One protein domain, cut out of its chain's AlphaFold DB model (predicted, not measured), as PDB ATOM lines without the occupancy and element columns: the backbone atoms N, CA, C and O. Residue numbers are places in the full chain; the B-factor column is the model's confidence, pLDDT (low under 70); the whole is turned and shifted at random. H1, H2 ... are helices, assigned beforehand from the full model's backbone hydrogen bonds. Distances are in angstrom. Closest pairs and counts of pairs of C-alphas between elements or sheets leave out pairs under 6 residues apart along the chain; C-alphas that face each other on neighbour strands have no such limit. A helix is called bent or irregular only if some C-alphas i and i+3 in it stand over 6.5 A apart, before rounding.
ATOM      1  N   GLU A  56     -27.221 -16.975  50.149       72.06
ATOM      2  CA  GLU A  56     -27.798 -18.033  50.974       72.06
ATOM      3  C   GLU A  56     -26.726 -18.931  51.625       72.06
ATOM      4  O   GLU A  56     -25.659 -19.172  51.051       72.06
ATOM      5  N   PRO A  57     -26.997 -19.526  52.804       74.81
ATOM      6  CA  PRO A  57     -26.033 -20.396  53.491       74.81
ATOM      7  C   PRO A  57     -25.668 -21.634  52.667       74.81
ATOM      8  O   PRO A  57     -24.563 -22.170  52.760       74.81
ATOM      9  N   GLY A  58     -26.603 -22.110  51.842       78.56
ATOM     10  CA  GLY A  58     -26.381 -23.273  50.998       78.56
ATOM     11  C   GLY A  58     -25.294 -23.049  49.942       78.56
ATOM     12  O   GLY A  58     -24.535 -23.980  49.657       78.56
ATOM     13  N   GLU A  59     -25.211 -21.836  49.394       81.12
ATOM     14  CA  GLU A  59     -24.219 -21.417  48.400       81.12
ATOM     15  C   GLU A  59     -22.816 -21.437  49.013       81.12
ATOM     16  O   GLU A  59     -21.946 -22.159  48.522       81.12
ATOM     17  N   LEU A  60     -22.639 -20.784  50.169       85.25
ATOM     18  CA  LEU A  60     -21.383 -20.814  50.925       85.25
ATOM     19  C   LEU A  60     -20.938 -22.251  51.233       85.25
ATOM     20  O   LEU A  60     -19.784 -22.612  51.010       85.25
ATOM     21  N   GLY A  61     -21.850 -23.096  51.723       87.88
ATOM     22  CA  GLY A  61     -21.521 -24.485  52.040       87.88
ATOM     23  C   GLY A  61     -21.086 -25.293  50.812       87.88
ATOM     24  O   GLY A  61     -20.173 -26.112  50.901       87.88
ATOM     25  N   THR A  62     -21.694 -25.033  49.653       88.00
ATOM     26  CA  THR A  62     -21.323 -25.660  48.372       88.00
ATOM     27  C   THR A  62     -19.897 -25.266  47.981       88.00
ATOM     28  O   THR A  62     -19.072 -26.138  47.725       88.00
ATOM     29  N   ILE A  63     -19.582 -23.969  48.031       90.06
ATOM     30  CA  ILE A  63     -18.260 -23.412  47.707       90.06
ATOM     31  C   ILE A  63     -17.177 -24.009  48.602       90.06
ATOM     32  O   ILE A  63     -16.179 -24.535  48.112       90.06
ATOM     33  N   ILE A  64     -17.391 -23.979  49.921       91.00
ATOM     34  CA  ILE A  64     -16.453 -24.563  50.884       91.00
ATOM     35  C   ILE A  64     -16.291 -26.063  50.619       91.00
ATOM     36  O   ILE A  64     -15.170 -26.569  50.624       91.00
ATOM     37  N   GLY A  65     -17.394 -26.776  50.374       91.50
ATOM     38  CA  GLY A  65     -17.381 -28.201  50.061       91.50
ATOM     39  C   GLY A  65     -16.525 -28.519  48.836       91.50
ATOM     40  O   GLY A  65     -15.682 -29.408  48.907       91.50
ATOM     41  N   MET A  66     -16.670 -27.755  47.751       91.69
ATOM     42  CA  MET A  66     -15.875 -27.910  46.527       91.69
ATOM     43  C   MET A  66     -14.393 -27.586  46.746       91.69
ATOM     44  O   MET A  66     -13.536 -28.350  46.310       91.69
ATOM     45  N   ILE A  67     -14.067 -26.508  47.471       92.19
ATOM     46  CA  ILE A  67     -12.674 -26.181  47.829       92.19
ATOM     47  C   ILE A  67     -12.052 -27.345  48.603       92.19
ATOM     48  O   ILE A  67     -10.969 -27.827  48.271       92.19
ATOM     49  N   LEU A  68     -12.757 -27.839  49.625       91.25
ATOM     50  CA  LEU A  68     -12.282 -28.967  50.413       91.25
ATOM     51  C   LEU A  68     -12.187 -30.237  49.567       91.25
ATOM     52  O   LEU A  68     -11.249 -30.999  49.783       91.25
ATOM     53  N   LEU A  69     -13.100 -30.469  48.621       92.50
ATOM     54  CA  LEU A  69     -13.081 -31.643  47.752       92.50
ATOM     55  C   LEU A  69     -11.758 -31.775  47.001       92.50
ATOM     56  O   LEU A  69     -11.294 -32.897  46.873       92.50
ATOM     57  N   PHE A  70     -11.155 -30.673  46.542       92.31
ATOM     58  CA  PHE A  70      -9.883 -30.681  45.807       92.31
ATOM     59  C   PHE A  70      -8.637 -30.529  46.693       92.31
ATOM     60  O   PHE A  70      -7.525 -30.819  46.260       92.31
ATOM     61  N   ASP A  71      -8.801 -30.144  47.956       89.50
ATOM     62  CA  ASP A  71      -7.696 -29.933  48.890       89.50
ATOM     63  C   ASP A  71      -7.163 -31.252  49.493       89.50
ATOM     64  O   ASP A  71      -7.759 -31.819  50.417       89.50
ATOM     65  N   GLU A  72      -6.022 -31.734  48.983       83.31
ATOM     66  CA  GLU A  72      -5.384 -32.999  49.390       83.31
ATOM     67  C   GLU A  72      -4.423 -32.919  50.578       83.31
ATOM     68  O   GLU A  72      -4.045 -33.953  51.131       83.31
ATOM     69  N   ASN A  73      -4.002 -31.735  51.023       73.50
ATOM     70  CA  ASN A  73      -2.888 -31.651  51.970       73.50
ATOM     71  C   ASN A  73      -3.315 -31.910  53.428       73.50
ATOM     72  O   ASN A  73      -3.274 -31.009  54.263       73.50
ATOM     73  N   TYR A  74      -3.745 -33.123  53.776       64.50
ATOM     74  CA  TYR A  74      -4.282 -33.470  55.102       64.50
ATOM     75  C   TYR A  74      -3.255 -33.404  56.245       64.50
ATOM     76  O   TYR A  74      -3.656 -33.285  57.402       64.50
ATOM     77  N   LYS A  75      -1.949 -33.462  55.950       57.03
ATOM     78  CA  LYS A  75      -0.889 -33.564  56.971       57.03
ATOM     79  C   LYS A  75      -0.695 -32.279  57.784       57.03
ATOM     80  O   LYS A  75      -0.273 -32.356  58.932       57.03
ATOM     81  N   LYS A  76      -1.035 -31.108  57.234       59.31
ATOM     82  CA  LYS A  76      -1.004 -29.829  57.960       59.31
ATOM     83  C   LYS A  76      -2.415 -29.248  58.013       59.31
ATOM     84  O   LYS A  76      -2.888 -28.665  57.041       59.31
ATOM     85  N   LEU A  77      -3.099 -29.412  59.149       63.75
ATOM     86  CA  LEU A  77      -4.331 -28.676  59.454       63.75
ATOM     87  C   LEU A  77      -3.970 -27.206  59.682       63.75
ATOM     88  O   LEU A  77      -3.833 -26.746  60.814       63.75
ATOM     89  N   LYS A  78      -3.756 -26.472  58.588       77.00
ATOM     90  CA  LYS A  78      -3.541 -25.033  58.673       77.00
ATOM     91  C   LYS A  78      -4.806 -24.373  59.234       77.00
ATOM     92  O   LYS A  78      -5.920 -24.875  59.034       77.00
ATOM     93  N   LYS A  79      -4.636 -23.261  59.952       79.25
ATOM     94  CA  LYS A  79      -5.730 -22.556  60.643       79.25
ATOM     95  C   LYS A  79      -6.869 -22.212  59.675       79.25
ATOM     96  O   LYS A  79      -8.036 -22.308  60.038       79.25
ATOM     97  N   GLU A  80      -6.533 -21.911  58.428       82.12
ATOM     98  CA  GLU A  80      -7.451 -21.573  57.342       82.12
ATOM     99  C   GLU A  80      -8.394 -22.733  57.009       82.12
ATOM    100  O   GLU A  80      -9.594 -22.528  56.847       82.12
ATOM    101  N   ARG A  81      -7.896 -23.976  56.980       82.38
ATOM    102  CA  ARG A  81      -8.742 -25.147  56.713       82.38
ATOM    103  C   ARG A  81      -9.718 -25.405  57.852       82.38
ATOM    104  O   ARG A  81     -10.871 -25.743  57.600       82.38
ATOM    105  N   ILE A  82      -9.261 -25.261  59.094       82.06
ATOM    106  CA  ILE A  82     -10.128 -25.412  60.268       82.06
ATOM    107  C   ILE A  82     -11.261 -24.384  60.193       82.06
ATOM    108  O   ILE A  82     -12.421 -24.744  60.376       82.06
ATOM    109  N   ILE A  83     -10.936 -23.135  59.840       81.94
ATOM    110  CA  ILE A  83     -11.926 -22.077  59.625       81.94
ATOM    111  C   ILE A  83     -12.926 -22.486  58.538       81.94
ATOM    112  O   ILE A  83     -14.125 -22.438  58.790       81.94
ATOM    113  N   LEU A  84     -12.462 -22.961  57.375       86.81
ATOM    114  CA  LEU A  84     -13.341 -23.415  56.291       86.81
ATOM    115  C   LEU A  84     -14.277 -24.546  56.730       86.81
ATOM    116  O   LEU A  84     -15.474 -24.483  56.466       86.81
ATOM    117  N   ILE A  85     -13.763 -25.559  57.429       85.81
ATOM    118  CA  ILE A  85     -14.578 -26.683  57.908       85.81
ATOM    119  C   ILE A  85     -15.643 -26.194  58.893       85.81
ATOM    120  O   ILE A  85     -16.812 -26.539  58.734       85.81
ATOM    121  N   ILE A  86     -15.268 -25.366  59.874       82.38
ATOM    122  CA  ILE A  86     -16.213 -24.818  60.858       82.38
ATOM    123  C   ILE A  86     -17.276 -23.971  60.154       82.38
ATOM    124  O   ILE A  86     -18.466 -24.189  60.367       82.38
ATOM    125  N   SER A  87     -16.870 -23.053  59.274       83.38
ATOM    126  CA  SER A  87     -17.795 -22.230  58.492       83.38
ATOM    127  C   SER A  87     -18.757 -23.084  57.669       83.38
ATOM    128  O   SER A  87     -19.955 -22.819  57.678       83.38
ATOM    129  N   GLY A  88     -18.254 -24.132  57.015       85.31
ATOM    130  CA  GLY A  88     -19.051 -25.073  56.236       85.31
ATOM    131  C   GLY A  88     -20.086 -25.819  57.076       85.31
ATOM    132  O   GLY A  88     -21.259 -25.854  56.705       85.31
ATOM    133  N   VAL A  89     -19.699 -26.330  58.248       81.75
ATOM    134  CA  VAL A  89     -20.622 -26.994  59.189       81.75
ATOM    135  C   VAL A  89     -21.709 -26.025  59.661       81.75
ATOM    136  O   VAL A  89     -22.886 -26.379  59.652       81.75
ATOM    137  N   LEU A  90     -21.350 -24.782  59.996       76.81
ATOM    138  CA  LEU A  90     -22.298 -23.760  60.462       76.81
ATOM    139  C   LEU A  90     -23.281 -23.284  59.377       76.81
ATOM    140  O   LEU A  90     -24.287 -22.643  59.692       76.81
ATOM    141  N   THR A  91     -23.035 -23.600  58.101       78.00
ATOM    142  CA  THR A  91     -24.017 -23.341  57.034       78.00
ATOM    143  C   THR A  91     -25.214 -24.292  57.082       78.00
ATOM    144  O   THR A  91     -26.267 -23.993  56.503       78.00
ATOM    145  N   PHE A  92     -25.069 -25.460  57.719       74.00
ATOM    146  CA  PHE A  92     -26.033 -26.562  57.651       74.00
ATOM    147  C   PHE A  92     -26.435 -26.931  56.208       74.00
ATOM    148  O   PHE A  92     -27.583 -27.273  55.923       74.00
ATOM    149  N   SER A  93     -25.510 -26.793  55.255       78.06
ATOM    150  CA  SER A  93     -25.755 -27.065  53.836       78.06
ATOM    151  C   SER A  93     -25.564 -28.541  53.515       78.06
ATOM    152  O   SER A  93     -24.448 -29.036  53.604       78.06
ATOM    153  N   LEU A  94     -26.609 -29.232  53.046       77.31
ATOM    154  CA  LEU A  94     -26.512 -30.632  52.609       77.31
ATOM    155  C   LEU A  94     -25.357 -30.859  51.616       77.31
ATOM    156  O   LEU A  94     -24.601 -31.816  51.765       77.31
ATOM    157  N   ALA A  95     -25.180 -29.943  50.660       81.38
ATOM    158  CA  ALA A  95     -24.111 -30.019  49.668       81.38
ATOM    159  C   ALA A  95     -22.716 -30.033  50.314       81.38
ATOM    160  O   ALA A  95     -21.878 -30.847  49.933       81.38
ATOM    161  N   PHE A  96     -22.481 -29.195  51.335       86.94
ATOM    162  CA  PHE A  96     -21.216 -29.186  52.079       86.94
ATOM    163  C   PHE A  96     -20.897 -30.576  52.637       86.94
ATOM    164  O   PHE A  96     -19.811 -31.109  52.408       86.94
ATOM    165  N   TYR A  97     -21.857 -31.185  53.334       81.44
ATOM    166  CA  TYR A  97     -21.645 -32.487  53.957       81.44
ATOM    167  C   TYR A  97     -21.443 -33.600  52.932       81.44
ATOM    168  O   TYR A  97     -20.601 -34.465  53.156       81.44
ATOM    169  N   ILE A  98     -22.154 -33.559  51.800       83.25
ATOM    170  CA  ILE A  98     -21.959 -34.503  50.693       83.25
ATOM    171  C   ILE A  98     -20.528 -34.402  50.147       83.25
ATOM    172  O   ILE A  98     -19.846 -35.419  50.020       83.25
ATOM    173  N   PHE A  99     -20.030 -33.192  49.875       88.44
ATOM    174  CA  PHE A  99     -18.661 -33.015  49.383       88.44
ATOM    175  C   PHE A  99     -17.613 -33.492  50.382       88.44
ATOM    176  O   PHE A  99     -16.667 -34.182  50.009       88.44
ATOM    177  N   VAL A 100     -17.791 -33.152  51.657       86.31
ATOM    178  CA  VAL A 100     -16.889 -33.581  52.724       86.31
ATOM    179  C   VAL A 100     -16.906 -35.106  52.864       86.31
ATOM    180  O   VAL A 100     -15.845 -35.721  52.954       86.31
ATOM    181  N   PHE A 101     -18.081 -35.734  52.804       83.50
ATOM    182  CA  PHE A 101     -18.228 -37.189  52.803       83.50
ATOM    183  C   PHE A 101     -17.449 -37.839  51.651       83.50
ATOM    184  O   PHE A 101     -16.613 -38.715  51.884       83.50
ATOM    185  N   PHE A 102     -17.643 -37.368  50.417       86.19
ATOM    186  CA  PHE A 102     -16.930 -37.907  49.260       86.19
ATOM    187  C   PHE A 102     -15.422 -37.640  49.299       86.19
ATOM    188  O   PHE A 102     -14.639 -38.534  48.968       86.19
ATOM    189  N   LYS A 103     -14.992 -36.459  49.765       86.38
ATOM    190  CA  LYS A 103     -13.575 -36.166  50.025       86.38
ATOM    191  C   LYS A 103     -12.969 -37.253  50.910       86.38
ATOM    192  O   LYS A 103     -11.908 -37.790  50.589       86.38
ATOM    193  N   PHE A 104     -13.646 -37.607  52.002       81.38
ATOM    194  CA  PHE A 104     -13.165 -38.642  52.912       81.38
ATOM    195  C   PHE A 104     -13.141 -40.026  52.275       81.38
ATOM    196  O   PHE A 104     -12.150 -40.736  52.454       81.38
ATOM    197  N   LEU A 105     -14.160 -40.403  51.499       82.25
ATOM    198  CA  LEU A 105     -14.168 -41.688  50.796       82.25
ATOM    199  C   LEU A 105     -12.939 -41.849  49.894       82.25
ATOM    200  O   LEU A 105     -12.269 -42.879  49.975       82.25
ATOM    201  N   ILE A 106     -12.595 -40.810  49.129       84.62
ATOM    202  CA  ILE A 106     -11.488 -40.824  48.159       84.62
ATOM    203  C   ILE A 106     -10.119 -40.671  48.833       84.62
ATOM    204  O   ILE A 106      -9.120 -41.186  48.333       84.62
ATOM    205  N   SER A 107     -10.057 -39.975  49.971       78.06
ATOM    206  CA  SER A 107      -8.802 -39.760  50.696       78.06
ATOM    207  C   SER A 107      -8.172 -41.074  51.179       78.06
ATOM    208  O   SER A 107      -8.867 -42.018  51.558       78.06
ATOM    209  N   GLU A 108      -6.842 -41.122  51.263       72.75
ATOM    210  CA  GLU A 108      -6.092 -42.259  51.834       72.75
ATOM    211  C   GLU A 108      -6.100 -42.274  53.380       72.75
ATOM    212  O   GLU A 108      -5.215 -42.832  54.026       72.75
ATOM    213  N   ILE A 109      -7.087 -41.631  54.009       69.25
ATOM    214  CA  ILE A 109      -7.214 -41.589  55.467       69.25
ATOM    215  C   ILE A 109      -7.549 -42.994  56.001       69.25
ATOM    216  O   ILE A 109      -8.266 -43.764  55.370       69.25
ATOM    217  N   ASN A 110      -7.053 -43.342  57.190       70.38
ATOM    218  CA  ASN A 110      -7.367 -44.626  57.824       70.38
ATOM    219  C   ASN A 110      -8.892 -44.794  58.024       70.38
ATOM    220  O   ASN A 110      -9.561 -43.874  58.506       70.38
ATOM    221  N   LEU A 111      -9.425 -45.980  57.704       67.88
ATOM    222  CA  LEU A 111     -10.836 -46.369  57.842       67.88
ATOM    223  C   LEU A 111     -11.448 -45.996  59.201       67.88
ATOM    224  O   LEU A 111     -12.552 -45.456  59.237       67.88
ATOM    225  N   LYS A 112     -10.717 -46.180  60.311       64.06
ATOM    226  CA  LYS A 112     -11.205 -45.809  61.656       64.06
ATOM    227  C   LYS A 112     -11.479 -44.305  61.783       64.06
ATOM    228  O   LYS A 112     -12.483 -43.897  62.357       64.06
ATOM    229  N   LYS A 113     -10.612 -43.469  61.200       68.19
ATOM    230  CA  LYS A 113     -10.781 -42.008  61.182       68.19
ATOM    231  C   LYS A 113     -11.889 -41.583  60.217       68.19
ATOM    232  O   LYS A 113     -12.639 -40.672  60.545       68.19
ATOM    233  N   LYS A 114     -12.038 -42.266  59.072       68.19
ATOM    234  CA  LYS A 114     -13.169 -42.046  58.151       68.19
ATOM    235  C   LYS A 114     -14.504 -42.287  58.861       68.19
ATOM    236  O   LYS A 114     -15.372 -41.424  58.818       68.19
ATOM    237  N   PHE A 115     -14.631 -43.412  59.565       63.72
ATOM    238  CA  PHE A 115     -15.842 -43.772  60.303       63.72
ATOM    239  C   PHE A 115     -16.193 -42.751  61.392       63.72
ATOM    240  O   PHE A 115     -17.325 -42.277  61.434       63.72
ATOM    241  N   LEU A 116     -15.215 -42.333  62.205       67.62
ATOM    242  CA  LEU A 116     -15.424 -41.318  63.247       67.62
ATOM    243  C   LEU A 116     -15.896 -39.975  62.683       67.62
ATOM    244  O   LEU A 116     -16.741 -39.321  63.285       67.62
ATOM    245  N   ILE A 117     -15.389 -39.569  61.519       68.81
ATOM    246  CA  ILE A 117     -15.803 -38.313  60.891       68.81
ATOM    247  C   ILE A 117     -17.203 -38.438  60.286       68.81
ATOM    248  O   ILE A 117     -18.005 -37.524  60.439       68.81
ATOM    249  N   VAL A 118     -17.539 -39.566  59.658       67.19
ATOM    250  CA  VAL A 118     -18.907 -39.819  59.176       67.19
ATOM    251  C   VAL A 118     -19.896 -39.831  60.342       67.19
ATOM    252  O   VAL A 118     -20.926 -39.168  60.255       67.19
ATOM    253  N   MET A 119     -19.555 -40.488  61.453       64.00
ATOM    254  CA  MET A 119     -20.332 -40.439  62.695       64.00
ATOM    255  C   MET A 119     -20.451 -39.020  63.243       64.00
ATOM    256  O   MET A 119     -21.534 -38.638  63.662       64.00
ATOM    257  N   PHE A 120     -19.379 -38.226  63.221       70.69
ATOM    258  CA  PHE A 120     -19.421 -36.831  63.655       70.69
ATOM    259  C   PHE A 120     -20.335 -35.984  62.764       70.69
ATOM    260  O   PHE A 120     -21.126 -35.207  63.280       70.69
ATOM    261  N   LEU A 121     -20.295 -36.160  61.441       68.12
ATOM    262  CA  LEU A 121     -21.191 -35.453  60.520       68.12
ATOM    263  C   LEU A 121     -22.648 -35.884  60.740       68.12
ATOM    264  O   LEU A 121     -23.525 -35.024  60.811       68.12
ATOM    265  N   PHE A 122     -22.902 -37.183  60.929       65.56
ATOM    266  CA  PHE A 122     -24.219 -37.715  61.297       65.56
ATOM    267  C   PHE A 122     -24.696 -37.201  62.654       65.56
ATOM    268  O   PHE A 122     -25.865 -36.863  62.799       65.56
ATOM    269  N   PHE A 123     -23.802 -37.098  63.635       63.41
ATOM    270  CA  PHE A 123     -24.086 -36.530  64.945       63.41
ATOM    271  C   PHE A 123     -24.377 -35.035  64.837       63.41
ATOM    272  O   PHE A 123     -25.369 -34.584  65.381       63.41
ATOM    273  N   CYS A 124     -23.610 -34.256  64.073       61.31
ATOM    274  CA  CYS A 124     -23.932 -32.853  63.813       61.31
ATOM    275  C   CYS A 124     -25.311 -32.711  63.156       61.31
ATOM    276  O   CYS A 124     -26.082 -31.854  63.568       61.31
ATOM    277  N   PHE A 125     -25.661 -33.566  62.194       61.00
ATOM    278  CA  PHE A 125     -26.993 -33.563  61.586       61.00
ATOM    279  C   PHE A 125     -28.107 -33.988  62.550       61.00
ATOM    280  O   PHE A 125     -29.150 -33.341  62.606       61.00
ATOM    281  N   GLY A 126     -27.901 -35.071  63.299       55.94
ATOM    282  CA  GLY A 126     -28.898 -35.669  64.185       55.94
ATOM    283  C   GLY A 126     -29.070 -34.907  65.497       55.94
ATOM    284  O   GLY A 126     -30.193 -34.679  65.933       55.94
ATOM    285  N   PHE A 127     -27.978 -34.461  66.114       49.97
ATOM    286  CA  PHE A 127     -27.957 -33.723  67.378       49.97
ATOM    287  C   PHE A 127     -28.382 -32.266  67.190       49.97
ATOM    288  O   PHE A 127     -29.265 -31.805  67.897       49.97
ATOM    289  N   LEU A 128     -27.882 -31.538  66.182       50.28
ATOM    290  CA  LEU A 128     -28.376 -30.169  65.933       50.28
ATOM    291  C   LEU A 128     -29.799 -30.184  65.359       50.28
ATOM    292  O   LEU A 128     -30.562 -29.248  65.584       50.28
ATOM    293  N   GLY A 129     -30.179 -31.280  64.695       48.88
ATOM    294  CA  GLY A 129     -31.556 -31.553  64.309       48.88
ATOM    295  C   GLY A 129     -32.483 -31.832  65.495       48.88
ATOM    296  O   GLY A 129     -33.613 -31.370  65.445       48.88
ATOM    297  N   SER A 130     -32.033 -32.532  66.548       42.38
ATOM    298  CA  SER A 130     -32.873 -33.012  67.666       42.38
ATOM    299  C   SER A 130     -32.792 -32.190  68.959       42.38
ATOM    300  O   SER A 130     -33.790 -32.065  69.666       42.38
ATOM    301  N   SER A 131     -31.660 -31.568  69.280       40.94
ATOM    302  CA  SER A 131     -31.474 -30.796  70.519       40.94
ATOM    303  C   SER A 131     -32.139 -29.416  70.482       40.94
ATOM    304  O   SER A 131     -32.375 -28.828  71.532       40.94
ATOM    305  N   TYR A 132     -32.529 -28.925  69.299       43.47
ATOM    306  CA  TYR A 132     -33.384 -27.737  69.151       43.47
ATOM    307  C   TYR A 132     -34.895 -28.038  69.282       43.47
ATOM    308  O   TYR A 132     -35.703 -27.116  69.196       43.47
ATOM    309  N   ILE A 133     -35.300 -29.302  69.491       43.56
ATOM    310  CA  ILE A 133     -36.702 -29.737  69.319       43.56
ATOM    311  C   ILE A 133     -37.581 -29.614  70.565       43.56
ATOM    312  O   ILE A 133     -38.793 -29.512  70.406       43.56
ATOM    313  N   LYS A 134     -37.063 -29.604  71.799       39.91
ATOM    314  CA  LYS A 134     -37.980 -29.731  72.951       39.91
ATOM    315  C   LYS A 134     -38.623 -28.441  73.469       39.91
ATOM    316  O   LYS A 134     -39.684 -28.550  74.064       39.91
ATOM    317  N   ASN A 135     -38.059 -27.252  73.227       39.44
ATOM    318  CA  ASN A 135     -38.513 -26.036  73.935       39.44
ATOM    319  C   ASN A 135     -38.947 -24.846  73.071       39.44
ATOM    320  O   ASN A 135     -39.364 -23.825  73.610       39.44
ATOM    321  N   ILE A 136     -38.897 -24.943  71.746       41.41
ATOM    322  CA  ILE A 136     -39.462 -23.926  70.850       41.41
ATOM    323  C   ILE A 136     -40.150 -24.699  69.733       41.41
ATOM    324  O   ILE A 136     -39.571 -25.662  69.240       41.41
ATOM    325  N   ASN A 137     -41.368 -24.309  69.352       40.66
ATOM    326  CA  ASN A 137     -42.188 -24.877  68.268       40.66
ATOM    327  C   ASN A 137     -41.489 -24.817  66.882       40.66
ATOM    328  O   ASN A 137     -41.969 -24.170  65.958       40.66
ATOM    329  N   GLY A 138     -40.324 -25.449  66.741       42.91
ATOM    330  CA  GLY A 138     -39.312 -25.205  65.713       42.91
ATOM    331  C   GLY A 138     -38.679 -26.486  65.174       42.91
ATOM    332  O   GLY A 138     -37.557 -26.463  64.677       42.91
ATOM    333  N   GLY A 139     -39.407 -27.605  65.218       46.44
ATOM    334  CA  GLY A 139     -38.990 -28.888  64.646       46.44
ATOM    335  C   GLY A 139     -38.885 -28.912  63.115       46.44
ATOM    336  O   GLY A 139     -38.796 -29.986  62.543       46.44
ATOM    337  N   GLU A 140     -38.907 -27.781  62.410       49.31
ATOM    338  CA  GLU A 140     -39.042 -27.753  60.949       49.31
ATOM    339  C   GLU A 140     -37.779 -28.201  60.199       49.31
ATOM    340  O   GLU A 140     -37.889 -28.756  59.113       49.31
ATOM    341  N   LEU A 141     -36.576 -28.031  60.760       47.50
ATOM    342  CA  LEU A 141     -35.358 -28.568  60.136       47.50
ATOM    343  C   LEU A 141     -35.337 -30.099  60.222       47.50
ATOM    344  O   LEU A 141     -35.076 -30.765  59.221       47.50
ATOM    345  N   TYR A 142     -35.735 -30.644  61.375       51.03
ATOM    346  CA  TYR A 142     -36.007 -32.068  61.533       51.03
ATOM    347  C   TYR A 142     -37.138 -32.516  60.614       51.03
ATOM    348  O   TYR A 142     -36.919 -33.424  59.840       51.03
ATOM    349  N   TYR A 143     -38.292 -31.851  60.573       50.66
ATOM    350  CA  TYR A 143     -39.405 -32.222  59.691       50.66
ATOM    351  C   TYR A 143     -39.087 -32.074  58.199       50.66
ATOM    352  O   TYR A 143     -39.605 -32.847  57.403       50.66
ATOM    353  N   ARG A 144     -38.222 -31.143  57.780       51.38
ATOM    354  CA  ARG A 144     -37.761 -31.047  56.384       51.38
ATOM    355  C   ARG A 144     -36.797 -32.176  56.044       51.38
ATOM    356  O   ARG A 144     -36.895 -32.731  54.958       51.38
ATOM    357  N   VAL A 145     -35.883 -32.527  56.946       50.19
ATOM    358  CA  VAL A 145     -34.926 -33.624  56.734       50.19
ATOM    359  C   VAL A 145     -35.623 -34.980  56.875       50.19
ATOM    360  O   VAL A 145     -35.619 -35.760  55.934       50.19
ATOM    361  N   TYR A 146     -36.306 -35.225  57.990       49.34
ATOM    362  CA  TYR A 146     -37.163 -36.383  58.251       49.34
ATOM    363  C   TYR A 146     -38.262 -36.529  57.199       49.34
ATOM    364  O   TYR A 146     -38.472 -37.623  56.699       49.34
ATOM    365  N   GLY A 147     -38.925 -35.442  56.799       50.28
ATOM    366  CA  GLY A 147     -39.937 -35.459  55.743       50.28
ATOM    367  C   GLY A 147     -39.360 -35.861  54.388       50.28
ATOM    368  O   GLY A 147     -39.940 -36.713  53.723       50.28
ATOM    369  N   ARG A 148     -38.189 -35.335  54.002       51.47
ATOM    370  CA  ARG A 148     -37.487 -35.729  52.762       51.47
ATOM    371  C   ARG A 148     -36.976 -37.168  52.804       51.47
ATOM    372  O   ARG A 148     -37.100 -37.877  51.815       51.47
ATOM    373  N   ILE A 149     -36.456 -37.617  53.946       51.47
ATOM    374  CA  ILE A 149     -35.979 -38.995  54.136       51.47
ATOM    375  C   ILE A 149     -37.156 -39.983  54.135       51.47
ATOM    376  O   ILE A 149     -37.098 -40.992  53.444       51.47
ATOM    377  N   LYS A 150     -38.247 -39.682  54.853       46.00
ATOM    378  CA  LYS A 150     -39.444 -40.535  54.958       46.00
ATOM    379  C   LYS A 150     -40.189 -40.669  53.633       46.00
ATOM    380  O   LYS A 150     -40.743 -41.724  53.355       46.00
ATOM    381  N   THR A 151     -40.225 -39.606  52.832       48.78
ATOM    382  CA  THR A 151     -40.879 -39.625  51.514       48.78
ATOM    383  C   THR A 151     -39.958 -40.101  50.393       48.78
ATOM    384  O   THR A 151     -40.424 -40.225  49.267       48.78
ATOM    385  N   LEU A 152     -38.662 -40.324  50.673       48.75
ATOM    386  CA  LEU A 152     -37.604 -40.519  49.669       48.75
ATOM    387  C   LEU A 152     -37.609 -39.445  48.562       48.75
ATOM    388  O   LEU A 152     -37.012 -39.628  47.501       48.75
ATOM    389  N   ASN A 153     -38.265 -38.306  48.801       51.09
ATOM    390  CA  ASN A 153     -38.454 -37.265  47.807       51.09
ATOM    391  C   ASN A 153     -37.304 -36.264  47.940       51.09
ATOM    392  O   ASN A 153     -37.398 -35.214  48.582       51.09
ATOM    393  N   PHE A 154     -36.156 -36.669  47.398       52.12
ATOM    394  CA  PHE A 154     -34.928 -35.871  47.364       52.12
ATOM    395  C   PHE A 154     -34.919 -34.841  46.226       52.12
ATOM    396  O   PHE A 154     -33.977 -34.054  46.119       52.12
ATOM    397  N   THR A 155     -35.949 -34.835  45.380       54.28
ATOM    398  CA  THR A 155     -36.092 -33.910  44.258       54.28
ATOM    399  C   THR A 155     -36.568 -32.543  44.745       54.28
ATOM    400  O   THR A 155     -37.460 -32.400  45.584       54.28
ATOM    401  N   ARG A 156     -35.932 -31.488  44.230       57.56
ATOM    402  CA  ARG A 156     -36.355 -30.101  44.441       57.56
ATOM    403  C   ARG A 156     -37.462 -29.790  43.436       57.56
ATOM    404  O   ARG A 156     -37.205 -29.113  42.449       57.56
ATOM    405  N   LYS A 157     -38.640 -30.374  43.647       66.06
ATOM    406  CA  LYS A 157     -39.747 -30.299  42.697       66.06
ATOM    407  C   LYS A 157     -41.075 -30.081  43.408       66.06
ATOM    408  O   LYS A 157     -41.393 -30.801  44.355       66.06
ATOM    409  N   ASN A 158     -41.826 -29.064  42.993       72.19
ATOM    410  CA  ASN A 158     -43.212 -28.882  43.427       72.19
ATOM    411  C   ASN A 158     -44.179 -29.607  42.461       72.19
ATOM    412  O   ASN A 158     -43.808 -29.991  41.356       72.19
ATOM    413  N   LYS A 159     -45.435 -29.824  42.876       75.75
ATOM    414  CA  LYS A 159     -46.420 -30.569  42.063       75.75
ATOM    415  C   LYS A 159     -46.709 -29.915  40.705       75.75
ATOM    416  O   LYS A 159     -47.044 -30.596  39.745       75.75
ATOM    417  N   GLU A 160     -46.595 -28.596  40.631       76.56
ATOM    418  CA  GLU A 160     -46.804 -27.837  39.398       76.56
ATOM    419  C   GLU A 160     -45.654 -28.054  38.405       76.56
ATOM    420  O   GLU A 160     -45.887 -28.346  37.233       76.56
ATOM    421  N   ALA A 161     -44.413 -28.069  38.896       78.44
ATOM    422  CA  ALA A 161     -43.244 -28.486  38.135       78.44
ATOM    423  C   ALA A 161     -43.365 -29.923  37.615       78.44
ATOM    424  O   ALA A 161     -42.898 -30.219  36.516       78.44
ATOM    425  N   ASP A 162     -43.983 -30.831  38.380       82.31
ATOM    426  CA  ASP A 162     -44.262 -32.198  37.920       82.31
ATOM    427  C   ASP A 162     -45.141 -32.214  36.679       82.31
ATOM    428  O   ASP A 162     -44.801 -32.891  35.708       82.31
ATOM    429  N   LEU A 163     -46.216 -31.432  36.678       84.56
ATOM    430  CA  LEU A 163     -47.136 -31.353  35.548       84.56
ATOM    431  C   LEU A 163     -46.480 -30.712  34.320       84.56
ATOM    432  O   LEU A 163     -46.595 -31.250  33.219       84.56
ATOM    433  N   ILE A 164     -45.742 -29.613  34.510       85.81
ATOM    434  CA  ILE A 164     -45.035 -28.918  33.422       85.81
ATOM    435  C   ILE A 164     -44.001 -29.840  32.776       85.81
ATOM    436  O   ILE A 164     -43.977 -29.978  31.552       85.81
ATOM    437  N   LEU A 165     -43.164 -30.499  33.585       86.31
ATOM    438  CA  LEU A 165     -42.151 -31.410  33.057       86.31
ATOM    439  C   LEU A 165     -42.778 -32.638  32.405       86.31
ATOM    440  O   LEU A 165     -42.293 -33.061  31.363       86.31
ATOM    441  N   LYS A 166     -43.858 -33.192  32.967       89.44
ATOM    442  CA  LYS A 166     -44.551 -34.333  32.361       89.44
ATOM    443  C   LYS A 166     -45.080 -33.980  30.969       89.44
ATOM    444  O   LYS A 166     -44.773 -34.686  30.015       89.44
ATOM    445  N   ASN A 167     -45.768 -32.847  30.836       88.50
ATOM    446  CA  ASN A 167     -46.236 -32.363  29.536       88.50
ATOM    447  C   ASN A 167     -45.067 -32.091  28.570       88.50
ATOM    448  O   ASN A 167     -45.137 -32.401  27.383       88.50
ATOM    449  N   PHE A 168     -43.956 -31.543  29.068       90.44
ATOM    450  CA  PHE A 168     -42.758 -31.349  28.256       90.44
ATOM    451  C   PHE A 168     -42.144 -32.668  27.771       90.44
ATOM    452  O   PHE A 168     -41.747 -32.744  26.614       90.44
ATOM    453  N   TYR A 169     -42.074 -33.701  28.608       90.81
ATOM    454  CA  TYR A 169     -41.536 -34.997  28.195       90.81
ATOM    455  C   TYR A 169     -42.454 -35.736  27.216       90.81
ATOM    456  O   TYR A 169     -41.958 -36.475  26.374       90.81
ATOM    457  N   GLU A 170     -43.769 -35.519  27.295       91.06
ATOM    458  CA  GLU A 170     -44.743 -36.124  26.379       91.06
ATOM    459  C   GLU A 170     -44.804 -35.397  25.025       91.06
ATOM    460  O   GLU A 170     -44.836 -36.044  23.982       91.06
ATOM    461  N   ASN A 171     -44.784 -34.058  25.026       88.75
ATOM    462  CA  ASN A 171     -45.117 -33.247  23.845       88.75
ATOM    463  C   ASN A 171     -44.012 -32.266  23.410       88.75
ATOM    464  O   ASN A 171     -44.173 -31.528  22.439       88.75
ATOM    465  N   GLY A 172     -42.923 -32.153  24.168       87.25
ATOM    466  CA  GLY A 172     -41.845 -31.192  23.934       87.25
ATOM    467  C   GLY A 172     -40.694 -31.749  23.098       87.25
ATOM    468  O   GLY A 172     -40.465 -32.952  23.008       87.25
ATOM    469  N   ASN A 173     -39.904 -30.846  22.511       91.56
ATOM    470  CA  ASN A 173     -38.663 -31.227  21.847       91.56
ATOM    471  C   ASN A 173     -37.560 -31.454  22.891       91.56
ATOM    472  O   ASN A 173     -36.944 -30.505  23.370       91.56
ATOM    473  N   MET A 174     -37.280 -32.715  23.216       92.25
ATOM    474  CA  MET A 174     -36.257 -33.065  24.206       92.25
ATOM    475  C   MET A 174     -34.822 -32.744  23.762       92.25
ATOM    476  O   MET A 174     -33.949 -32.586  24.612       92.25
ATOM    477  N   LEU A 175     -34.544 -32.639  22.458       91.75
ATOM    478  CA  LEU A 175     -33.192 -32.360  21.959       91.75
ATOM    479  C   LEU A 175     -32.805 -30.896  22.170       91.75
ATOM    480  O   LEU A 175     -31.706 -30.621  22.643       91.75
ATOM    481  N   ILE A 176     -33.710 -29.975  21.840       91.94
ATOM    482  CA  ILE A 176     -33.454 -28.524  21.832       91.94
ATOM    483  C   ILE A 176     -34.096 -27.812  23.035       91.94
ATOM    484  O   ILE A 176     -33.698 -26.699  23.376       91.94
ATOM    485  N   GLY A 177     -35.064 -28.446  23.699       92.56
ATOM    486  CA  GLY A 177     -35.873 -27.829  24.745       92.56
ATOM    487  C   GLY A 177     -36.961 -26.913  24.182       92.56
ATOM    488  O   GLY A 177     -37.178 -26.824  22.970       92.56
ATOM    489  N   ARG A 178     -37.655 -26.216  25.082       88.81
ATOM    490  CA  ARG A 178     -38.710 -25.230  24.794       88.81
ATOM    491  C   ARG A 178     -38.175 -23.838  24.462       88.81
ATOM    492  O   ARG A 178     -38.920 -23.053  23.898       88.81
ATOM    493  N   ARG A 179     -36.905 -23.537  24.771       84.06
ATOM    494  CA  ARG A 179     -36.280 -22.205  24.608       84.06
ATOM    495  C   ARG A 179     -36.977 -21.077  25.380       84.06
ATOM    496  O   ARG A 179     -36.799 -19.906  25.063       84.06
ATOM    497  N   GLU A 180     -37.716 -21.433  26.421       83.94
ATOM    498  CA  GLU A 180     -38.424 -20.520  27.316       83.94
ATOM    499  C   GLU A 180     -37.944 -20.753  28.739       83.94
ATOM    500  O   GLU A 180     -37.742 -21.904  29.125       83.94
ATOM    501  N   LYS A 181     -37.772 -19.686  29.522       80.06
ATOM    502  CA  LYS A 181     -37.287 -19.795  30.900       80.06
ATOM    503  C   LYS A 181     -38.395 -20.248  31.840       80.06
ATOM    504  O   LYS A 181     -39.400 -19.562  32.010       80.06
ATOM    505  N   VAL A 182     -38.172 -21.366  32.526       75.12
ATOM    506  CA  VAL A 182     -39.171 -21.964  33.427       75.12
ATOM    507  C   VAL A 182     -39.474 -21.046  34.605       75.12
ATOM    508  O   VAL A 182     -40.631 -20.816  34.945       75.12
ATOM    509  N   ASN A 183     -38.424 -20.521  35.235       66.94
ATOM    510  CA  ASN A 183     -38.560 -19.793  36.493       66.94
ATOM    511  C   ASN A 183     -39.152 -18.390  36.306       66.94
ATOM    512  O   ASN A 183     -39.726 -17.855  37.248       66.94
ATOM    513  N   GLU A 184     -39.029 -17.808  35.109       64.31
ATOM    514  CA  GLU A 184     -39.654 -16.521  34.773       64.31
ATOM    515  C   GLU A 184     -41.138 -16.696  34.421       64.31
ATOM    516  O   GLU A 184     -41.945 -15.832  34.753       64.31
ATOM    517  N   ASN A 185     -41.510 -17.836  33.831       60.72
ATOM    518  CA  ASN A 185     -42.871 -18.067  33.348       60.72
ATOM    519  C   ASN A 185     -43.789 -18.753  34.371       60.72
ATOM    520  O   ASN A 185     -44.999 -18.554  34.313       60.72
ATOM    521  N   PHE A 186     -43.247 -19.559  35.295       60.19
ATOM    522  CA  PHE A 186     -44.069 -20.477  36.098       60.19
ATOM    523  C   PHE A 186     -43.878 -20.395  37.624       60.19
ATOM    524  O   PHE A 186     -44.567 -21.108  38.337       60.19
ATOM    525  N   ASN A 187     -42.999 -19.541  38.165       65.75
ATOM    526  CA  ASN A 187     -42.746 -19.418  39.620       65.75
ATOM    527  C   ASN A 187     -42.666 -20.775  40.372       65.75
ATOM    528  O   ASN A 187     -43.201 -20.949  41.470       65.75
ATOM    529  N   VAL A 188     -42.011 -21.762  39.752       67.81
ATOM    530  CA  VAL A 188     -41.907 -23.146  40.236       67.81
ATOM    531  C   VAL A 188     -40.497 -23.469  40.736       67.81
ATOM    532  O   VAL A 188     -39.502 -22.966  40.222       67.81
ATOM    533  N   ASP A 189     -40.401 -24.365  41.720       66.81
ATOM    534  CA  ASP A 189     -39.131 -24.971  42.141       66.81
ATOM    535  C   ASP A 189     -38.886 -26.241  41.305       66.81
ATOM    536  O   ASP A 189     -39.607 -27.227  41.468       66.81
ATOM    537  N   ILE A 190     -37.870 -26.220  40.434       71.38
ATOM    538  CA  ILE A 190     -37.415 -27.366  39.619       71.38
ATOM    539  C   ILE A 190     -35.924 -27.640  39.889       71.38
ATOM    540  O   ILE A 190     -35.164 -26.730  40.242       71.38
ATOM    541  N   SER A 191     -35.476 -28.895  39.742       72.62
ATOM    542  CA  SER A 191     -34.042 -29.204  39.781       72.62
ATOM    543  C   SER A 191     -33.302 -28.581  38.596       72.62
ATOM    544  O   SER A 191     -33.849 -28.358  37.523       72.62
ATOM    545  N   SER A 192     -32.015 -28.302  38.767       76.38
ATOM    546  CA  SER A 192     -31.261 -27.490  37.802       76.38
ATOM    547  C   SER A 192     -31.059 -28.193  36.472       76.38
ATOM    548  O   SER A 192     -31.137 -27.561  35.424       76.38
ATOM    549  N   VAL A 193     -30.836 -29.507  36.508       81.44
ATOM    550  CA  VAL A 193     -30.729 -30.318  35.293       81.44
ATOM    551  C   VAL A 193     -32.069 -30.391  34.574       81.44
ATOM    552  O   VAL A 193     -32.097 -30.214  33.363       81.44
ATOM    553  N   GLU A 194     -33.174 -30.577  35.294       85.19
ATOM    554  CA  GLU A 194     -34.507 -30.575  34.685       85.19
ATOM    555  C   GLU A 194     -34.854 -29.214  34.070       85.19
ATOM    556  O   GLU A 194     -35.379 -29.176  32.961       85.19
ATOM    557  N   THR A 195     -34.498 -28.103  34.724       86.00
ATOM    558  CA  THR A 195     -34.615 -26.763  34.135       86.00
ATOM    559  C   THR A 195     -33.797 -26.667  32.850       86.00
ATOM    560  O   THR A 195     -34.324 -26.261  31.824       86.00
ATOM    561  N   ILE A 196     -32.531 -27.094  32.849       87.12
ATOM    562  CA  ILE A 196     -31.684 -27.038  31.644       87.12
ATOM    563  C   ILE A 196     -32.261 -27.901  30.517       87.12
ATOM    564  O   ILE A 196     -32.261 -27.462  29.370       87.12
ATOM    565  N   ILE A 197     -32.763 -29.098  30.823       90.06
ATOM    566  CA  ILE A 197     -33.385 -29.984  29.830       90.06
ATOM    567  C   ILE A 197     -34.659 -29.342  29.276       90.06
ATOM    568  O   ILE A 197     -34.853 -29.332  28.063       90.06
ATOM    569  N   TYR A 198     -35.506 -28.765  30.126       89.88
ATOM    570  CA  TYR A 198     -36.699 -28.064  29.666       89.88
ATOM    571  C   TYR A 198     -36.336 -26.870  28.775       89.88
ATOM    572  O   TYR A 198     -36.883 -26.720  27.687       89.88
ATOM    573  N   GLU A 199     -35.396 -26.024  29.201       90.38
ATOM    574  CA  GLU A 199     -35.071 -24.767  28.521       90.38
ATOM    575  C   GLU A 199     -34.236 -24.980  27.249       90.38
ATOM    576  O   GLU A 199     -34.471 -24.323  26.237       90.38
ATOM    577  N   LYS A 200     -33.255 -25.889  27.295       90.75
ATOM    578  CA  LYS A 200     -32.191 -26.047  26.282       90.75
ATOM    579  C   LYS A 200     -32.046 -27.473  25.740       90.75
ATOM    580  O   LYS A 200     -31.175 -27.721  24.903       90.75
ATOM    581  N   GLY A 201     -32.859 -28.408  26.224       92.44
ATOM    582  CA  GLY A 201     -32.834 -29.804  25.806       92.44
ATOM    583  C   GLY A 201     -31.582 -30.557  26.243       92.44
ATOM    584  O   GLY A 201     -30.671 -30.032  26.892       92.44
ATOM    585  N   PHE A 202     -31.523 -31.823  25.842       92.12
ATOM    586  CA  PHE A 202     -30.349 -32.661  26.044       92.12
ATOM    587  C   PHE A 202     -29.125 -32.124  25.308       92.12
ATOM    588  O   PHE A 202     -28.027 -32.246  25.839       92.12
ATOM    589  N   LEU A 203     -29.283 -31.460  24.156       93.31
ATOM    590  CA  LEU A 203     -28.157 -30.856  23.443       93.31
ATOM    591  C   LEU A 203     -27.481 -29.770  24.291       93.31
ATOM    592  O   LEU A 203     -26.258 -29.772  24.438       93.31
ATOM    593  N   GLY A 204     -28.267 -28.874  24.897       90.50
ATOM    594  CA  GLY A 204     -27.743 -27.841  25.789       90.50
ATOM    595  C   GLY A 204     -27.056 -28.423  27.025       90.50
ATOM    596  O   GLY A 204     -25.980 -27.958  27.407       90.50
ATOM    597  N   LEU A 205     -27.634 -29.474  27.615       90.06
ATOM    598  CA  LEU A 205     -27.020 -30.195  28.733       90.06
ATOM    599  C   LEU A 205     -25.704 -30.880  28.326       90.06
ATOM    600  O   LEU A 205     -24.723 -30.810  29.063       90.06
ATOM    601  N   SER A 206     -25.652 -31.511  27.154       91.69
ATOM    602  CA  SER A 206     -24.445 -32.165  26.641       91.69
ATOM    603  C   SER A 206     -23.323 -31.163  26.395       91.69
ATOM    604  O   SER A 206     -22.207 -31.388  26.857       91.69
ATOM    605  N   ILE A 207     -23.612 -30.033  25.740       92.25
ATOM    606  CA  ILE A 207     -22.631 -28.956  25.518       92.25
ATOM    607  C   ILE A 207     -22.087 -28.445  26.854       92.25
ATOM    608  O   ILE A 207     -20.884 -28.242  27.004       92.25
ATOM    609  N   LEU A 208     -22.961 -28.283  27.847       89.50
ATOM    610  CA  LEU A 208     -22.579 -27.848  29.183       89.50
ATOM    611  C   LEU A 208     -21.631 -28.834  29.877       89.50
ATOM    612  O   LEU A 208     -20.608 -28.430  30.426       89.50
ATOM    613  N   ILE A 209     -21.959 -30.125  29.855       90.25
ATOM    614  CA  ILE A 209     -21.111 -31.167  30.444       90.25
ATOM    615  C   ILE A 209     -19.760 -31.210  29.722       90.25
ATOM    616  O   ILE A 209     -18.720 -31.238  30.380       90.25
ATOM    617  N   LEU A 210     -19.759 -31.146  28.387       92.50
ATOM    618  CA  LEU A 210     -18.538 -31.112  27.580       92.50
ATOM    619  C   LEU A 210     -17.667 -29.897  27.908       92.50
ATOM    620  O   LEU A 210     -16.455 -30.044  28.042       92.50
ATOM    621  N   PHE A 211     -18.269 -28.725  28.111       92.31
ATOM    622  CA  PHE A 211     -17.553 -27.521  28.528       92.31
ATOM    623  C   PHE A 211     -16.810 -27.725  29.857       92.31
ATOM    624  O   PHE A 211     -15.621 -27.418  29.956       92.31
ATOM    625  N   PHE A 212     -17.465 -28.304  30.869       91.88
ATOM    626  CA  PHE A 212     -16.803 -28.580  32.146       91.88
ATOM    627  C   PHE A 212     -15.745 -29.691  32.052       91.88
ATOM    628  O   PHE A 212     -14.706 -29.608  32.709       91.88
ATOM    629  N   ILE A 213     -15.972 -30.721  31.231       93.69
ATOM    630  CA  ILE A 213     -14.972 -31.767  30.948       93.69
ATOM    631  C   ILE A 213     -13.727 -31.145  30.303       93.69
ATOM    632  O   ILE A 213     -12.607 -31.464  30.702       93.69
ATOM    633  N   PHE A 214     -13.921 -30.232  29.351       94.56
ATOM    634  CA  PHE A 214     -12.843 -29.535  28.660       94.56
ATOM    635  C   PHE A 214     -12.045 -28.641  29.615       94.56
ATOM    636  O   PHE A 214     -10.839 -28.825  29.759       94.56
ATOM    637  N   ILE A 215     -12.709 -27.733  30.340       93.31
ATOM    638  CA  ILE A 215     -12.021 -26.758  31.204       93.31
ATOM    639  C   ILE A 215     -11.301 -27.410  32.397       93.31
ATOM    640  O   ILE A 215     -10.344 -26.858  32.933       93.31
ATOM    641  N   SER A 216     -11.749 -28.596  32.818       93.50
ATOM    642  CA  SER A 216     -11.115 -29.365  33.892       93.50
ATOM    643  C   SER A 216      -9.945 -30.233  33.422       93.50
ATOM    644  O   SER A 216      -9.381 -30.958  34.237       93.50
ATOM    645  N   ASN A 217      -9.569 -30.206  32.137       94.00
ATOM    646  CA  ASN A 217      -8.543 -31.093  31.570       94.00
ATOM    647  C   ASN A 217      -8.794 -32.576  31.907       94.00
ATOM    648  O   ASN A 217      -7.856 -33.338  32.158       94.00
ATOM    649  N   PHE A 218     -10.067 -32.990  31.935       94.31
ATOM    650  CA  PHE A 218     -10.508 -34.258  32.517       94.31
ATOM    651  C   PHE A 218      -9.710 -35.472  32.029       94.31
ATOM    652  O   PHE A 218      -9.387 -36.350  32.822       94.31
ATOM    653  N   PHE A 219      -9.374 -35.544  30.741       93.00
ATOM    654  CA  PHE A 219      -8.698 -36.711  30.173       93.00
ATOM    655  C   PHE A 219      -7.235 -36.849  30.612       93.00
ATOM    656  O   PHE A 219      -6.763 -37.980  30.759       93.00
ATOM    657  N   SER A 220      -6.571 -35.734  30.921       92.75
ATOM    658  CA  SER A 220      -5.132 -35.657  31.206       92.75
ATOM    659  C   SER A 220      -4.776 -35.800  32.690       92.75
ATOM    660  O   SER A 220      -3.600 -35.895  33.029       92.75
ATOM    661  N   VAL A 221      -5.768 -35.807  33.583       94.50
ATOM    662  CA  VAL A 221      -5.543 -35.860  35.038       94.50
ATOM    663  C   VAL A 221      -5.629 -37.279  35.608       94.50
ATOM    664  O   VAL A 221      -6.176 -38.205  34.995       94.50
ATOM    665  N   ASP A 222      -5.083 -37.448  36.813       93.38
ATOM    666  CA  ASP A 222      -5.071 -38.706  37.555       93.38
ATOM    667  C   ASP A 222      -6.492 -39.229  37.836       93.38
ATOM    668  O   ASP A 222      -7.461 -38.471  37.966       93.38
ATOM    669  N   LYS A 223      -6.625 -40.554  37.981       91.62
ATOM    670  CA  LYS A 223      -7.903 -41.229  38.257       91.62
ATOM    671  C   LYS A 223      -8.623 -40.650  39.480       91.62
ATOM    672  O   LYS A 223      -9.845 -40.516  39.453       91.62
ATOM    673  N   LYS A 224      -7.908 -40.285  40.547       90.81
ATOM    674  CA  LYS A 224      -8.521 -39.708  41.755       90.81
ATOM    675  C   LYS A 224      -9.036 -38.291  41.519       90.81
ATOM    676  O   LYS A 224     -10.089 -37.933  42.044       90.81
ATOM    677  N   VAL A 225      -8.347 -37.518  40.680       94.00
ATOM    678  CA  VAL A 225      -8.786 -36.181  40.257       94.00
ATOM    679  C   VAL A 225     -10.036 -36.290  39.379       94.00
ATOM    680  O   VAL A 225     -11.005 -35.575  39.623       94.00
ATOM    681  N   LYS A 226     -10.083 -37.260  38.452       94.94
ATOM    682  CA  LYS A 226     -11.276 -37.563  37.632       94.94
ATOM    683  C   LYS A 226     -12.517 -37.818  38.489       94.94
ATOM    684  O   LYS A 226     -13.570 -37.250  38.221       94.94
ATOM    685  N   ILE A 227     -12.394 -38.615  39.554       93.38
ATOM    686  CA  ILE A 227     -13.518 -38.893  40.469       93.38
ATOM    687  C   ILE A 227     -14.016 -37.601  41.140       93.38
ATOM    688  O   ILE A 227     -15.223 -37.389  41.246       93.38
ATOM    689  N   ARG A 228     -13.110 -36.706  41.555       93.31
ATOM    690  CA  ARG A 228     -13.477 -35.407  42.149       93.31
ATOM    691  C   ARG A 228     -14.186 -34.495  41.152       93.31
ATOM    692  O   ARG A 228     -15.180 -33.876  41.519       93.31
ATOM    693  N   ILE A 229     -13.734 -34.469  39.897       94.44
ATOM    694  CA  ILE A 229     -14.423 -33.754  38.812       94.44
ATOM    695  C   ILE A 229     -15.838 -34.313  38.628       94.44
ATOM    696  O   ILE A 229     -16.789 -33.544  38.569       94.44
ATOM    697  N   ILE A 230     -16.015 -35.638  38.625       92.81
ATOM    698  CA  ILE A 230     -17.346 -36.258  38.511       92.81
ATOM    699  C   ILE A 230     -18.252 -35.848  39.677       92.81
ATOM    700  O   ILE A 230     -19.403 -35.492  39.455       92.81
ATOM    701  N   ILE A 231     -17.753 -35.836  40.916       91.31
ATOM    702  CA  ILE A 231     -18.538 -35.386  42.080       91.31
ATOM    703  C   ILE A 231     -18.924 -33.910  41.957       91.31
ATOM    704  O   ILE A 231     -20.057 -33.540  42.270       91.31
ATOM    705  N   PHE A 232     -18.008 -33.066  41.479       91.00
ATOM    706  CA  PHE A 232     -18.307 -31.673  41.165       91.00
ATOM    707  C   PHE A 232     -19.421 -31.573  40.111       91.00
ATOM    708  O   PHE A 232     -20.394 -30.853  40.324       91.00
ATOM    709  N   LEU A 233     -19.349 -32.347  39.023       88.88
ATOM    710  CA  LEU A 233     -20.382 -32.375  37.984       88.88
ATOM    711  C   LEU A 233     -21.727 -32.888  38.508       88.88
ATOM    712  O   LEU A 233     -22.762 -32.325  38.178       88.88
ATOM    713  N   LEU A 234     -21.744 -33.901  39.375       86.00
ATOM    714  CA  LEU A 234     -22.984 -34.390  39.986       86.00
ATOM    715  C   LEU A 234     -23.658 -33.326  40.859       86.00
ATOM    716  O   LEU A 234     -24.881 -33.310  40.975       86.00
ATOM    717  N   SER A 235     -22.892 -32.393  41.428       81.25
ATOM    718  CA  SER A 235     -23.470 -31.272  42.174       81.25
ATOM    719  C   SER A 235     -24.271 -30.305  41.294       81.25
ATOM    720  O   SER A 235     -25.192 -29.662  41.800       81.25
ATOM    721  N   ILE A 236     -24.004 -30.278  39.978       73.12
ATOM    722  CA  ILE A 236     -24.779 -29.508  38.992       73.12
ATOM    723  C   ILE A 236     -26.249 -29.928  39.009       73.12
ATOM    724  O   ILE A 236     -27.123 -29.090  38.820       73.12
ATOM    725  N   TYR A 237     -26.541 -31.196  39.312       73.38
ATOM    726  CA  TYR A 237     -27.913 -31.690  39.403       73.38
ATOM    727  C   TYR A 237     -28.771 -30.892  40.398       73.38
ATOM    728  O   TYR A 237     -29.938 -30.606  40.129       73.38
ATOM    729  N   GLN A 238     -28.191 -30.491  41.535       66.94
ATOM    730  CA  GLN A 238     -28.928 -29.863  42.636       66.94
ATOM    731  C   GLN A 238     -28.835 -28.328  42.683       66.94
ATOM    732  O   GLN A 238     -29.542 -27.714  43.489       66.94
ATOM    733  N   ARG A 239     -27.957 -27.694  41.893       64.56
ATOM    734  CA  ARG A 239     -27.596 -26.276  42.060       64.56
ATOM    735  C   ARG A 239     -27.874 -25.433  40.811       64.56
ATOM    736  O   ARG A 239     -27.134 -25.539  39.830       64.56
ATOM    737  N   PRO A 240     -28.882 -24.540  40.858       54.50
ATOM    738  CA  PRO A 240     -29.092 -23.585  39.784       54.50
ATOM    739  C   PRO A 240     -27.978 -22.538  39.894       54.50
ATOM    740  O   PRO A 240     -27.612 -22.161  41.005       54.50
ATOM    741  N   ASN A 241     -27.425 -22.091  38.764       63.81
ATOM    742  CA  ASN A 241     -26.330 -21.102  38.657       63.81
ATOM    743  C   ASN A 241     -24.886 -21.629  38.788       63.81
ATOM    744  O   ASN A 241     -23.987 -20.936  39.250       63.81
ATOM    745  N   ILE A 242     -24.617 -22.820  38.269       64.00
ATOM    746  CA  ILE A 242     -23.259 -23.381  38.097       64.00
ATOM    747  C   ILE A 242     -22.289 -22.551  37.230       64.00
ATOM    748  O   ILE A 242     -21.085 -22.782  37.286       64.00
ATOM    749  N   PHE A 243     -22.778 -21.567  36.469       64.50
ATOM    750  CA  PHE A 243     -21.949 -20.631  35.693       64.50
ATOM    751  C   PHE A 243     -21.421 -19.436  36.493       64.50
ATOM    752  O   PHE A 243     -20.872 -18.496  35.919       64.50
ATOM    753  N   GLN A 244     -21.555 -19.443  37.818       77.06
ATOM    754  CA  GLN A 244     -20.850 -18.459  38.625       77.06
ATOM    755  C   GLN A 244     -19.337 -18.607  38.426       77.06
ATOM    756  O   GLN A 244     -18.774 -19.697  38.554       77.06
ATOM    757  N   MET A 245     -18.672 -17.480  38.166       82.00
ATOM    758  CA  MET A 245     -17.222 -17.389  37.973       82.00
ATOM    759  C   MET A 245     -16.435 -18.113  39.075       82.00
ATOM    760  O   MET A 245     -15.425 -18.756  38.804       82.00
ATOM    761  N   LEU A 246     -16.936 -18.084  40.311       83.94
ATOM    762  CA  LEU A 246     -16.316 -18.759  41.445       83.94
ATOM    763  C   LEU A 246     -16.265 -20.288  41.291       83.94
ATOM    764  O   LEU A 246     -15.252 -20.895  41.631       83.94
ATOM    765  N   TYR A 247     -17.309 -20.921  40.753       86.56
ATOM    766  CA  TYR A 247     -17.320 -22.372  40.532       86.56
ATOM    767  C   TYR A 247     -16.330 -22.788  39.445       86.56
ATOM    768  O   TYR A 247     -15.630 -23.788  39.609       86.56
ATOM    769  N   LEU A 248     -16.215 -21.992  38.379       89.19
ATOM    770  CA  LEU A 248     -15.225 -22.208  37.321       89.19
ATOM    771  C   LEU A 248     -13.799 -22.069  37.860       89.19
ATOM    772  O   LEU A 248     -12.960 -22.932  37.606       89.19
ATOM    773  N   LEU A 249     -13.543 -21.033  38.663       90.56
ATOM    774  CA  LEU A 249     -12.246 -20.826  39.306       90.56
ATOM    775  C   LEU A 249     -11.877 -22.000  40.212       90.56
ATOM    776  O   LEU A 249     -10.755 -22.495  40.127       90.56
ATOM    777  N   ILE A 250     -12.805 -22.478  41.044       91.25
ATOM    778  CA  ILE A 250     -12.562 -23.630  41.925       91.25
ATOM    779  C   ILE A 250     -12.283 -24.890  41.111       91.25
ATOM    780  O   ILE A 250     -11.381 -25.640  41.470       91.25
ATOM    781  N   LEU A 251     -13.017 -25.122  40.021       93.00
ATOM    782  CA  LEU A 251     -12.792 -26.291  39.179       93.00
ATOM    783  C   LEU A 251     -11.392 -26.259  38.560       93.00
ATOM    784  O   LEU A 251     -10.635 -27.207  38.728       93.00
ATOM    785  N   VAL A 252     -11.020 -25.162  37.898       93.38
ATOM    786  CA  VAL A 252      -9.723 -25.051  37.212       93.38
ATOM    787  C   VAL A 252      -8.566 -25.083  38.211       93.38
ATOM    788  O   VAL A 252      -7.654 -25.904  38.090       93.38
ATOM    789  N   THR A 253      -8.607 -24.225  39.234       92.75
ATOM    790  CA  THR A 253      -7.512 -24.117  40.211       92.75
ATOM    791  C   THR A 253      -7.438 -25.333  41.130       92.75
ATOM    792  O   THR A 253      -6.345 -25.812  41.429       92.75
ATOM    793  N   GLY A 254      -8.584 -25.879  41.541       92.75
ATOM    794  CA  GLY A 254      -8.668 -27.062  42.390       92.75
ATOM    795  C   GLY A 254      -8.180 -28.318  41.678       92.75
ATOM    796  O   GLY A 254      -7.420 -29.090  42.264       92.75
ATOM    797  N   VAL A 255      -8.543 -28.504  40.406       95.12
ATOM    798  CA  VAL A 255      -8.024 -29.613  39.595       95.12
ATOM    799  C   VAL A 255      -6.514 -29.498  39.423       95.12
ATOM    800  O   VAL A 255      -5.818 -30.477  39.687       95.12
ATOM    801  N   GLY A 256      -5.998 -28.318  39.062       93.25
ATOM    802  CA  GLY A 256      -4.555 -28.095  38.922       93.25
ATOM    803  C   GLY A 256      -3.786 -28.381  40.215       93.25
ATOM    804  O   GLY A 256      -2.813 -29.134  40.210       93.25
ATOM    805  N   TYR A 257      -4.270 -27.866  41.349       92.50
ATOM    806  CA  TYR A 257      -3.681 -28.120  42.666       92.50
ATOM    807  C   TYR A 257      -3.661 -29.612  43.023       92.50
ATOM    808  O   TYR A 257      -2.635 -30.159  43.427       92.50
ATOM    809  N   CYS A 258      -4.805 -30.280  42.860       92.06
ATOM    810  CA  CYS A 258      -4.976 -31.685  43.204       92.06
ATOM    811  C   CYS A 258      -4.124 -32.590  42.298       92.06
ATOM    812  O   CYS A 258      -3.536 -33.555  42.779       92.06
ATOM    813  N   GLN A 259      -4.025 -32.267  41.005       93.81
ATOM    814  CA  GLN A 259      -3.180 -32.988  40.055       93.81
ATOM    815  C   GLN A 259      -1.697 -32.882  40.420       93.81
ATOM    816  O   GLN A 259      -1.023 -33.908  40.483       93.81
ATOM    817  N   ASN A 260      -1.204 -31.674  40.708       91.81
ATOM    818  CA  ASN A 260       0.198 -31.464  41.082       91.81
ATOM    819  C   ASN A 260       0.573 -32.262  42.334       91.81
ATOM    820  O   ASN A 260       1.590 -32.948  42.337       91.81
ATOM    821  N   PHE A 261      -0.303 -32.284  43.341       90.19
ATOM    822  CA  PHE A 261      -0.102 -33.094  44.544       90.19
ATOM    823  C   PHE A 261       0.080 -34.593  44.238       90.19
ATOM    824  O   PHE A 261       0.915 -35.267  44.842       90.19
ATOM    825  N   TYR A 262      -0.707 -35.144  43.309       88.81
ATOM    826  CA  TYR A 262      -0.582 -36.553  42.931       88.81
ATOM    827  C   TYR A 262       0.664 -36.845  42.098       88.81
ATOM    828  O   TYR A 262       1.233 -37.928  42.244       88.81
ATOM    829  N   LEU A 263       1.096 -35.901  41.260       89.56
ATOM    830  CA  LEU A 263       2.347 -36.011  40.511       89.56
ATOM    831  C   LEU A 263       3.557 -36.001  41.451       89.56
ATOM    832  O   LEU A 263       4.382 -36.907  41.367       89.56
ATOM    833  N   GLU A 264       3.611 -35.066  42.402       88.31
ATOM    834  CA  GLU A 264       4.665 -34.995  43.428       88.31
ATOM    835  C   GLU A 264       4.775 -36.316  44.201       88.31
ATOM    836  O   GLU A 264       5.840 -36.926  44.264       88.31
ATOM    837  N   LYS A 265       3.647 -36.838  44.693       84.56
ATOM    838  CA  LYS A 265       3.613 -38.103  45.442       84.56
ATOM    839  C   LYS A 265       3.996 -39.324  44.594       84.56
ATOM    840  O   LYS A 265       4.427 -40.339  45.141       84.56
ATOM    841  N   LYS A 266       3.773 -39.281  43.277       85.56
ATOM    842  CA  LYS A 266       4.195 -40.350  42.362       85.56
ATOM    843  C   LYS A 266       5.712 -40.325  42.172       85.56
ATOM    844  O   LYS A 266       6.310 -41.395  42.211       85.56
ATOM    845  N   ASN A 267       6.302 -39.137  42.050       86.31
ATOM    846  CA  ASN A 267       7.749 -38.955  41.937       86.31
ATOM    847  C   ASN A 267       8.473 -39.383  43.227       86.31
ATOM    848  O   ASN A 267       9.410 -40.170  43.162       86.31
ATOM    849  N   GLU A 268       7.955 -38.998  44.402       83.94
ATOM    850  CA  GLU A 268       8.487 -39.447  45.706       83.94
ATOM    851  C   GLU A 268       8.519 -40.981  45.842       83.94
ATOM    852  O   GLU A 268       9.360 -41.530  46.544       83.94
ATOM    853  N   ARG A 269       7.585 -41.694  45.197       77.38
ATOM    854  CA  ARG A 269       7.519 -43.165  45.228       77.38
ATOM    855  C   ARG A 269       8.423 -43.848  44.212       77.38
ATOM    856  O   ARG A 269       8.681 -45.028  44.388       77.38
ATOM    857  N   SER A 270       8.819 -43.168  43.137       73.25
ATOM    858  CA  SER A 270       9.766 -43.715  42.156       73.25
ATOM    859  C   SER A 270      11.225 -43.535  42.570       73.25
ATOM    860  O   SER A 270      12.090 -44.191  42.005       73.25
ATOM    861  N   GLU A 271      11.491 -42.637  43.521       67.94
ATOM    862  CA  GLU A 271      12.826 -42.374  44.077       67.94
ATOM    863  C   GLU A 271      13.168 -43.259  45.298       67.94
ATOM    864  O   GLU A 271      14.304 -43.221  45.770       67.94
ATOM    865  N   LEU A 272      12.205 -44.045  45.801       57.66
ATOM    866  CA  LEU A 272      12.339 -45.008  46.909       57.66
ATOM    867  C   LEU A 272      12.422 -46.445  46.386       57.66
ATOM    868  O   LEU A 272      13.184 -47.231  46.989       57.66
TER     869      LEU A 272
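What this domain is: This is residues 56 to 272 of the 272 residues of an uncharacterized protein of Fusobacterium varium (UniProt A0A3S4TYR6). Four helices, H1, H3, H9 and H10, form a bundle, with H2 packed on H1 and H4 packed on H3; H5 makes a corner with the end of H4. H8 is sharply bent: its arm H8b passes close to H9 and H10, while H8a meets H6 and H7 in a loosely joined cluster at one end of the flat outline, and residues 264 to 272 stick out at the other. The printed part has 217 residues with ten named helices, H1 to H10 in order, and no named strand: all helix. It is compact, with a radius of gyration of the C-alphas of 19.9 A, and spans 63 by 52 by 26 A.

How they stand to each other: H1, residues 57 to 70, and H2, residues 79 to 90, form a helical hairpin and touch at C-alphas Gly 61 and Gly 88, 4.9 A. H3, residues 94 to 106, touches H1 at Gly 65 and Phe 96, 4.4 A, a shallow tilt of 11 degrees, the same way. H2 and H3 only just touch, only at the corner, with 3 pairs of C-alphas within 8 A; the closest are Gly 88 and Phe 96, 6.2 A. H4, residues 111 to 130, forms a hairpin with H3, closest at C-alphas Phe 104 and Lys 114, 6.2 A. H5, residues 140 to 150, only just touches H4, with 3 pairs within 8 A, closest at Gly 129 and Tyr 142, 5.3 A. H6, residues 159 to 171, and H7, residues 182 to 186, are near each other. H8, residues 192 to 215, was assigned as one helix by its hydrogen bonds but is bent, C-alphas 199 and 202 being 9.5 A apart; its arms H8a, residues 192 to 199, and H8b, residues 202 to 215, stand at a steep tilt of 50 degrees. H8a only just touches H6, at Phe 168 and Tyr 198, 7.0 A, and H7, at Val 182 and Thr 195, 6.7 A, with 3 pairs each. H9, residues 223 to 235, touches H3 at Ile 106 and Lys 224, 7.1 A. H10, residues 245 to 270, forms a hairpin with H9 and touches H1 at Phe 70 and Gly 254, 5.1 A. In H1 to H7, H8a, H8b, H9 and H10 every O i to N i+4 pair is within hydrogen-bond range.

Where its parts are: H1 begins at C-alpha 57 (-26.033, -20.396, 53.491) and is 20.6 A long. H4 measures 27.6 A. H10 measures 37.9 A and ends at C-alpha 270 (9.766, -43.715, 42.156).

The domain as a whole: The C-alphas of Asn 171 and Leu 272 are the farthest apart, 63.0 A. The printed part has no cut, and no link is long. Mean pLDDT of the printed part is 77.3; 66 residues are under 70, among them 121 to 157.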